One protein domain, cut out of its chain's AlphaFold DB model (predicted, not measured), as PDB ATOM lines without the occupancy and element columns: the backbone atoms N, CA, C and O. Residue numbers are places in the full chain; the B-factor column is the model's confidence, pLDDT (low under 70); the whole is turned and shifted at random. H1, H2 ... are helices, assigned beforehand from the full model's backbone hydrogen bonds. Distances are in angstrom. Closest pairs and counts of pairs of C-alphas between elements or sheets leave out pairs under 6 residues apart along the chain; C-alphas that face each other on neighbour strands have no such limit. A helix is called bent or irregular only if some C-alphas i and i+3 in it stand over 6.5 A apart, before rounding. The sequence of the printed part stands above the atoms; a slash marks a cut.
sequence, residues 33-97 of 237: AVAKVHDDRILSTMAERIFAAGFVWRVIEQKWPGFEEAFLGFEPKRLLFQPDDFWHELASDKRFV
ATOM      1  N   ALA A  33      14.204   3.850  29.813       88.62
ATOM      2  CA  ALA A  33      15.522   4.299  30.258       88.62
ATOM      3  C   ALA A  33      15.969   3.577  31.538       88.62
ATOM      4  O   ALA A  33      17.105   3.120  31.604       88.62
ATOM      5  N   VAL A  34      15.077   3.406  32.523       87.56
ATOM      6  CA  VAL A  34      15.376   2.675  33.769       87.56
ATOM      7  C   VAL A  34      15.764   1.226  33.478       87.56
ATOM      8  O   VAL A  34      16.733   0.734  34.043       87.56
ATOM      9  N   ALA A  35      15.075   0.561  32.548       90.25
ATOM     10  CA  ALA A  35      15.401  -0.805  32.130       90.25
ATOM     11  C   ALA A  35      16.781  -0.937  31.457       90.25
ATOM     12  O   ALA A  35      17.292  -2.047  31.336       90.25
ATOM     13  N   LYS A  36      17.381   0.174  31.009       93.56
ATOM     14  CA  LYS A  36      18.737   0.219  30.439       93.56
ATOM     15  C   LYS A  36      19.809   0.552  31.480       93.56
ATOM     16  O   LYS A  36      20.987   0.567  31.134       93.56
ATOM     17  N   VAL A  37      19.436   0.857  32.725       93.06
ATOM     18  CA  VAL A  37      20.407   1.110  33.794       93.06
ATOM     19  C   VAL A  37      21.052  -0.216  34.181       93.06
ATOM     20  O   VAL A  37      20.364  -1.171  34.529       93.06
ATOM     21  N   HIS A  38      22.378  -0.264  34.112       95.50
ATOM     22  CA  HIS A  38      23.149  -1.453  34.453       95.50
ATOM     23  C   HIS A  38      23.229  -1.676  35.973       95.50
ATOM     24  O   HIS A  38      23.186  -0.726  36.763       95.50
ATOM     25  N   ASP A  39      23.372  -2.942  36.376       95.44
ATOM     26  CA  ASP A  39      23.386  -3.368  37.782       95.44
ATOM     27  C   ASP A  39      24.460  -2.658  38.616       95.44
ATOM     28  O   ASP A  39      24.238  -2.360  39.788       95.44
ATOM     29  N   ASP A  40      25.603  -2.329  38.011       96.75
ATOM     30  CA  ASP A  40      26.704  -1.629  38.668       96.75
ATOM     31  C   ASP A  40      26.312  -0.202  39.081       96.75
ATOM     32  O   ASP A  40      26.602   0.240  40.194       96.75
ATOM     33  N   ARG A  41      25.553   0.503  38.231       96.75
ATOM     34  CA  ARG A  41      25.027   1.838  38.546       96.75
ATOM     35  C   ARG A  41      23.964   1.773  39.633       96.75
ATOM     36  O   ARG A  41      23.924   2.657  40.491       96.75
ATOM     37  N   ILE A  42      23.128   0.732  39.629       94.62
ATOM     38  CA  ILE A  42      22.128   0.505  40.681       94.62
ATOM     39  C   ILE A  42      22.834   0.260  42.018       94.62
ATOM     40  O   ILE A  42      22.528   0.944  42.996       94.62
ATOM     41  N   LEU A  43      23.799  -0.663  42.054       96.44
ATOM     42  CA  LEU A  43      24.525  -1.013  43.271       96.44
ATOM     43  C   LEU A  43      25.337   0.172  43.806       96.44
ATOM     44  O   LEU A  43      25.231   0.478  44.994       96.44
ATOM     45  N   SER A  44      26.064   0.880  42.936       97.06
ATOM     46  CA  SER A  44      26.795   2.101  43.294       97.06
ATOM     47  C   SER A  44      25.859   3.151  43.892       97.06
ATOM     48  O   SER A  44      26.079   3.623  45.005       97.06
ATOM     49  N   THR A  45      24.741   3.451  43.223       95.19
ATOM     50  CA  THR A  45      23.784   4.452  43.715       95.19
ATOM     51  C   THR A  45      23.204   4.047  45.070       95.19
ATOM     52  O   THR A  45      23.120   4.866  45.983       95.19
ATOM     53  N   MET A  46      22.805   2.783  45.238       95.19
ATOM     54  CA  MET A  46      22.273   2.289  46.511       95.19
ATOM     55  C   MET A  46      23.305   2.399  47.637       95.19
ATOM     56  O   MET A  46      22.969   2.894  48.716       95.19
ATOM     57  N   ALA A  47      24.544   1.977  47.378       94.62
ATOM     58  CA  ALA A  47      25.640   2.081  48.329       94.62
ATOM     59  C   ALA A  47      25.907   3.547  48.705       94.62
ATOM     60  O   ALA A  47      25.981   3.856  49.892       94.62
ATOM     61  N   GLU A  48      25.930   4.464  47.732       94.88
ATOM     62  CA  GLU A  48      26.133   5.898  47.965       94.88
ATOM     63  C   GLU A  48      25.046   6.480  48.863       94.88
ATOM     64  O   GLU A  48      25.335   7.197  49.819       94.88
ATOM     65  N   ARG A  49      23.774   6.156  48.591       93.81
ATOM     66  CA  ARG A  49      22.651   6.675  49.383       93.81
ATOM     67  C   ARG A  49      22.682   6.169  50.821       93.81
ATOM     68  O   ARG A  49      22.303   6.913  51.724       93.81
ATOM     69  N   ILE A  50      23.123   4.930  51.036       88.50
ATOM     70  CA  ILE A  50      23.332   4.383  52.380       88.50
ATOM     71  C   ILE A  50      24.507   5.099  53.053       88.50
ATOM     72  O   ILE A  50      24.376   5.531  54.195       88.50
ATOM     73  N   PHE A  51      25.619   5.291  52.343       86.38
ATOM     74  CA  PHE A  51      26.824   5.927  52.880       86.38
ATOM     75  C   PHE A  51      26.633   7.420  53.181       86.38
ATOM     76  O   PHE A  51      27.224   7.953  54.113       86.38
ATOM     77  N   ALA A  52      25.761   8.100  52.437       88.06
ATOM     78  CA  ALA A  52      25.382   9.488  52.683       88.06
ATOM     79  C   ALA A  52      24.494   9.668  53.928       88.06
ATOM     80  O   ALA A  52      24.313  10.796  54.403       88.06
ATOM     81  N   ALA A  53      23.928   8.590  54.481       80.62
ATOM     82  CA  ALA A  53      23.094   8.674  55.670       80.62
ATOM     83  C   ALA A  53      23.936   9.069  56.896       80.62
ATOM     84  O   ALA A  53      24.777   8.310  57.367       80.62
ATOM     85  N   GLY A  54      23.688  10.270  57.428       71.88
ATOM     86  CA  GLY A  54      24.417  10.804  58.583       71.88
ATOM     87  C   GLY A  54      25.693  11.582  58.240       71.88
ATOM     88  O   GLY A  54      26.380  12.021  59.157       71.88
ATOM     89  N   PHE A  55      25.984  11.809  56.954       85.06
ATOM     90  CA  PHE A  55      27.141  12.584  56.494       85.06
ATOM     91  C   PHE A  55      26.735  13.811  55.673       85.06
ATOM     92  O   PHE A  55      25.593  13.957  55.239       85.06
ATOM     93  N   VAL A  56      27.692  14.712  55.442       88.94
ATOM     94  CA  VAL A  56      27.517  15.843  54.521       88.94
ATOM     95  C   VAL A  56      27.540  15.314  53.086       88.94
ATOM     96  O   VAL A  56      28.580  14.865  52.610       88.94
ATOM     97  N   TRP A  57      26.406  15.396  52.387       90.50
ATOM     98  CA  TRP A  57      26.203  14.755  51.077       90.50
ATOM     99  C   TRP A  57      27.242  15.183  50.044       90.50
ATOM    100  O   TRP A  57      27.863  14.333  49.420       90.50
ATOM    101  N   ARG A  58      27.535  16.486  49.968       93.56
ATOM    102  CA  ARG A  58      28.553  17.030  49.060       93.56
ATOM    103  C   ARG A  58      29.934  16.394  49.258       93.56
ATOM    104  O   ARG A  58      30.676  16.241  48.296       93.56
ATOM    105  N   VAL A  59      30.295  16.041  50.494       91.62
ATOM    106  CA  VAL A  59      31.582  15.389  50.789       91.62
ATOM    107  C   VAL A  59      31.583  13.953  50.273       91.62
ATOM    108  O   VAL A  59      32.595  13.508  49.738       91.62
ATOM    109  N   ILE A  60      30.463  13.237  50.414       92.19
ATOM    110  CA  ILE A  60      30.322  11.876  49.887       92.19
ATOM    111  C   ILE A  60      30.373  11.897  48.363       92.19
ATOM    112  O   ILE A  60      31.217  11.215  47.799       92.19
ATOM    113  N   GLU A  61      29.582  12.750  47.716       94.19
ATOM    114  CA  GLU A  61      29.540  12.894  46.254       94.19
ATOM    115  C   GLU A  61      30.929  13.199  45.665       94.19
ATOM    116  O   GLU A  61      31.329  12.620  44.658       94.19
ATOM    117  N   GLN A  62      31.717  14.060  46.322       95.25
ATOM    118  CA  GLN A  62      33.089  14.375  45.903       95.25
ATOM    119  C   GLN A  62      34.058  13.194  46.029       95.25
ATOM    120  O   GLN A  62      34.993  13.086  45.238       95.25
ATOM    121  N   LYS A  63      33.870  12.328  47.029       94.12
ATOM    122  CA  LYS A  63      34.731  11.160  47.260       94.12
ATOM    123  C   LYS A  63      34.244   9.912  46.523       94.12
ATOM    124  O   LYS A  63      35.039   8.992  46.340       94.12
ATOM    125  N   TRP A  64      32.976   9.870  46.108       95.94
ATOM    126  CA  TRP A  64      32.318   8.683  45.564       95.94
ATOM    127  C   TRP A  64      33.033   8.054  44.364       95.94
ATOM    128  O   TRP A  64      33.190   6.835  44.386       95.94
ATOM    129  N   PRO A  65      33.586   8.813  43.391       96.56
ATOM    130  CA  PRO A  65      34.364   8.213  42.303       96.56
ATOM    131  C   PRO A  65      35.526   7.340  42.800       96.56
ATOM    132  O   PRO A  65      35.811   6.292  42.227       96.56
ATOM    133  N   GLY A  66      36.152   7.725  43.917       95.94
ATOM    134  CA  GLY A  66      37.183   6.920  44.562       95.94
ATOM    135  C   GLY A  66      36.634   5.631  45.179       95.94
ATOM    136  O   GLY A  66      37.324   4.621  45.154       95.94
ATOM    137  N   PHE A  67      35.407   5.625  45.701       94.94
ATOM    138  CA  PHE A  67      34.760   4.388  46.152       94.94
ATOM    139  C   PHE A  67      34.390   3.495  44.967       94.94
ATOM    140  O   PHE A  67      34.629   2.294  45.024       94.94
ATOM    141  N   GLU A  68      33.865   4.062  43.881       96.50
ATOM    142  CA  GLU A  68      33.570   3.287  42.676       96.50
ATOM    143  C   GLU A  68      34.821   2.600  42.139       96.50
ATOM    144  O   GLU A  68      34.782   1.406  41.874       96.50
ATOM    145  N   GLU A  69      35.946   3.306  42.047       96.25
ATOM    146  CA  GLU A  69      37.218   2.706  41.647       96.25
ATOM    147  C   GLU A  69      37.644   1.569  42.593       96.25
ATOM    148  O   GLU A  69      37.957   0.472  42.127       96.25
ATOM    149  N   ALA A  70      37.604   1.801  43.911       95.12
ATOM    150  CA  ALA A  70      37.995   0.816  44.924       95.12
ATOM    151  C   ALA A  70      37.158  -0.471  44.856       95.12
ATOM    152  O   ALA A  70      37.677  -1.568  45.037       95.12
ATOM    153  N   PHE A  71      35.865  -0.338  44.552       95.62
ATOM    154  CA  PHE A  71      34.922  -1.446  44.421       95.62
ATOM    155  C   PHE A  71      34.667  -1.835  42.958       95.62
ATOM    156  O   PHE A  71      33.584  -2.309  42.618       95.62
ATOM    157  N   LEU A  72      35.656  -1.660  42.072       96.44
ATOM    158  CA  LEU A  72      35.635  -2.174  40.692       96.44
ATOM    159  C   LEU A  72      34.432  -1.701  39.855       96.44
ATOM    160  O   LEU A  72      33.897  -2.437  39.022       96.44
ATOM    161  N   GLY A  73      34.009  -0.462  40.081       96.81
ATOM    162  CA  GLY A  73      32.835   0.169  39.487       96.81
ATOM    163  C   GLY A  73      31.510  -0.292  40.091       96.81
ATOM    164  O   GLY A  73      30.473  -0.007  39.505       96.81
ATOM    165  N   PHE A  74      31.535  -1.004  41.222       97.31
ATOM    166  CA  PHE A  74      30.406  -1.753  41.780       97.31
ATOM    167  C   PHE A  74      29.828  -2.805  40.821       97.31
ATOM    168  O   PHE A  74      28.660  -3.166  40.938       97.31
ATOM    169  N   GLU A  75      30.620  -3.331  39.880       97.06
ATOM    170  CA  GLU A  75      30.145  -4.396  38.990       97.06
ATOM    171  C   GLU A  75      29.962  -5.700  39.795       97.06
ATOM    172  O   GLU A  75      30.949  -6.236  40.318       97.06
ATOM    173  N   PRO A  76      28.722  -6.218  39.943       95.88
ATOM    174  CA  PRO A  76      28.451  -7.289  40.899       95.88
ATOM    175  C   PRO A  76      29.236  -8.570  40.633       95.88
ATOM    176  O   PRO A  76      29.693  -9.205  41.583       95.88
ATOM    177  N   LYS A  77      29.424  -8.963  39.364       94.94
ATOM    178  CA  LYS A  77      30.169 -10.191  39.053       94.94
ATOM    179  C   LYS A  77      31.631 -10.035  39.447       94.94
ATOM    180  O   LYS A  77      32.165 -10.902  40.127       94.94
ATOM    181  N   ARG A  78      32.271  -8.922  39.090       94.88
ATOM    182  CA  ARG A  78      33.661  -8.641  39.460       94.88
ATOM    183  C   ARG A  78      33.845  -8.687  40.965       94.88
ATOM    184  O   ARG A  78      34.787  -9.338  41.394       94.88
ATOM    185  N   LEU A  79      32.952  -8.073  41.740       94.62
ATOM    186  CA  LEU A  79      33.013  -8.108  43.203       94.62
ATOM    187  C   LEU A  79      32.874  -9.532  43.763       94.62
ATOM    188  O   LEU A  79      33.643  -9.916  44.636       94.62
ATOM    189  N   LEU A  80      31.937 -10.334  43.249       94.00
ATOM    190  CA  LEU A  80      31.698 -11.700  43.735       94.00
ATOM    191  C   LEU A  80      32.857 -12.667  43.468       94.00
ATOM    192  O   LEU A  80      33.021 -13.630  44.211       94.00
ATOM    193  N   PHE A  81      33.638 -12.432  42.413       94.06
ATOM    194  CA  PHE A  81      34.745 -13.304  42.011       94.06
ATOM    195  C   PHE A  81      36.125 -12.781  42.442       94.06
ATOM    196  O   PHE A  81      37.137 -13.223  41.897       94.06
ATOM    197  N   GLN A  82      36.190 -11.845  43.394       94.94
ATOM    198  CA  GLN A  82      37.468 -11.417  43.961       94.94
ATOM    199  C   GLN A  82      38.034 -12.465  44.931       94.94
ATOM    200  O   GLN A  82      37.275 -13.000  45.745       94.94
ATOM    201  N   PRO A  83      39.348 -12.752  44.878       94.00
ATOM    202  CA  PRO A  83      40.007 -13.581  45.884       94.00
ATOM    203  C   PRO A  83      40.075 -12.851  47.234       94.00
ATOM    204  O   PRO A  83      39.993 -11.624  47.287       94.00
ATOM    205  N   ASP A  84      40.296 -13.591  48.321       88.69
ATOM    206  CA  ASP A  84      40.420 -13.022  49.674       88.69
ATOM    207  C   ASP A  84      41.503 -11.929  49.760       88.69
ATOM    208  O   ASP A  84      41.297 -10.901  50.410       88.69
ATOM    209  N   ASP A  85      42.611 -12.096  49.032       90.56
ATOM    210  CA  ASP A  85      43.713 -11.128  48.981       90.56
ATOM    211  C   ASP A  85      43.269  -9.743  48.500       90.56
ATOM    212  O   ASP A  85      43.722  -8.741  49.045       90.56
ATOM    213  N   PHE A  86      42.320  -9.654  47.561       92.19
ATOM    214  CA  PHE A  86      41.774  -8.364  47.122       92.19
ATOM    215  C   PHE A  86      41.113  -7.615  48.289       92.19
ATOM    216  O   PHE A  86      41.312  -6.414  48.476       92.19
ATOM    217  N   TRP A  87      40.344  -8.326  49.115       87.62
ATOM    218  CA  TRP A  87      39.681  -7.741  50.281       87.62
ATOM    219  C   TRP A  87      40.681  -7.371  51.379       87.62
ATOM    220  O   TRP A  87      40.495  -6.369  52.074       87.62
ATOM    221  N   HIS A  88      41.761  -8.142  51.516       85.12
ATOM    222  CA  HIS A  88      42.872  -7.810  52.405       85.12
ATOM    223  C   HIS A  88      43.638  -6.567  51.941       85.12
ATOM    224  O   HIS A  88      43.943  -5.696  52.758       85.12
ATOM    225  N   GLU A  89      43.895  -6.424  50.643       89.19
ATOM    226  CA  GLU A  89      44.513  -5.226  50.071       89.19
ATOM    227  C   GLU A  89      43.634  -3.989  50.275       89.19
ATOM    228  O   GLU A  89      44.138  -2.922  50.641       89.19
ATOM    229  N   LEU A  90      42.312  -4.137  50.151       89.81
ATOM    230  CA  LEU A  90      41.363  -3.058  50.417       89.81
ATOM    231  C   LEU A  90      41.443  -2.552  51.868       89.81
ATOM    232  O   LEU A  90      41.245  -1.361  52.117       89.81
ATOM    233  N   ALA A  91      41.816  -3.412  52.824       85.75
ATOM    234  CA  ALA A  91      42.054  -3.002  54.209       85.75
ATOM    235  C   ALA A  91      43.260  -2.039  54.358       85.75
ATOM    236  O   ALA A  91      43.383  -1.290  55.331       85.75
ATOM    237  N   SER A  92      44.161  -2.025  53.375       89.50
ATOM    238  CA  SER A  92      45.307  -1.110  53.331       89.50
ATOM    239  C   SER A  92      45.006   0.187  52.570       89.50
ATOM    240  O   SER A  92      45.757   1.157  52.686       89.50
ATOM    241  N   ASP A  93      43.887   0.264  51.845       93.12
ATOM    242  CA  ASP A  93      43.530   1.420  51.023       93.12
ATOM    243  C   ASP A  93      43.169   2.643  51.879       93.12
ATOM    244  O   ASP A  93      42.188   2.660  52.629       93.12
ATOM    245  N   LYS A  94      43.970   3.705  51.731       92.44
ATOM    246  CA  LYS A  94      43.914   4.941  52.527       92.44
ATOM    247  C   LYS A  94      42.602   5.721  52.389       92.44
ATOM    248  O   LYS A  94      42.355   6.615  53.197       92.44
ATOM    249  N   ARG A  95      41.759   5.406  51.400       91.44
ATOM    250  CA  ARG A  95      40.407   5.977  51.276       91.44
ATOM    251  C   ARG A  95      39.507   5.560  52.439       91.44
ATOM    252  O   ARG A  95      38.656   6.346  52.860       91.44
ATOM    253  N   PHE A  96      39.709   4.360  52.980       90.94
ATOM    254  CA  PHE A  96      38.950   3.837  54.113       90.94
ATOM    255  C   PHE A  96      39.683   4.148  55.412       90.94
ATOM    256  O   PHE A  96      40.822   3.728  55.610       90.94
ATOM    257  N   VAL A  97      39.030   4.888  56.305       92.12
ATOM    258  CA  VAL A  97      39.677   5.437  57.512       92.12
ATOM    259  C   VAL A  97      39.013   5.008  58.814       92.12
ATOM    260  O   VAL A  97      39.641   5.071  59.860       92.12
TER     261      VAL A  97
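What this domain is: This is residues 33 to 97 of the 237 residues of an uncharacterized protein of Mesorhizobium sp (UniProt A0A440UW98). The chain makes a flat zigzag: a splayed helical hairpin of H1 and H2, then the short H3 packed on the first part of H1, then H4 set off at the far side, near the last residues of H2. Residues 33 to 38 lead into H1, and residues 91 to 97 follow H4. The printed part has 65 residues with four named helices, H1 to H4 in that order, and no named strand; its class is all helix. It is only just compact, close to loose, with a radius of gyration of the C-alphas of 12.9 A and spans of 36 by 29 by 16 A.

How they stand to each other: H1, residues 39 to 51, touches H2, residues 57 to 70, and the two form a hairpin. They run opposite ways at a steep tilt of 44 degrees, their closest C-alphas being those of Ser 44 and Glu 68, 6.9 A apart. H2 is irregular: C-alphas 62 and 65 are 7.2 A apart, and its line is a rough one. H3, residues 76 to 80, only just touches H1, with 3 pairs of C-alphas within 8 A, and H1 touches it with residues 39 to 43 alone; the closest C-alphas are those of Asp 40 and Pro 76, 6.3 A apart. H4, residues 84 to 90, touches no helix. It is close to H2 but not clearly touching, the closest C-alphas being those of Ala 70 and Leu 90, 7.5 A apart; they run opposite ways at a steep tilt of 39 degrees. H1 and H4 are apart. In H1, H3 and H4 every O i to N i+4 pair is within hydrogen-bond range; in H2 8 of 10 are.

Where its parts are: H1 begins at C-alpha 39, (23.386, -3.368, 37.782), and measures 18.1 A from first to last C-alpha. H2 begins at C-alpha 57, (26.203, 14.755, 51.077), and measures 19.3 A. H3 measures 6.2 A. H4 measures 10.0 A and ends at C-alpha 90, (41.363, -3.058, 50.417).

The domain as a whole: The two C-alphas farthest apart are those of Ala 33 and Ser 92, at 38.1 A. The printed part has no cut, and its three links between helices are tight. The mean pLDDT of the printed part is 92.5, and no printed residue is under 70.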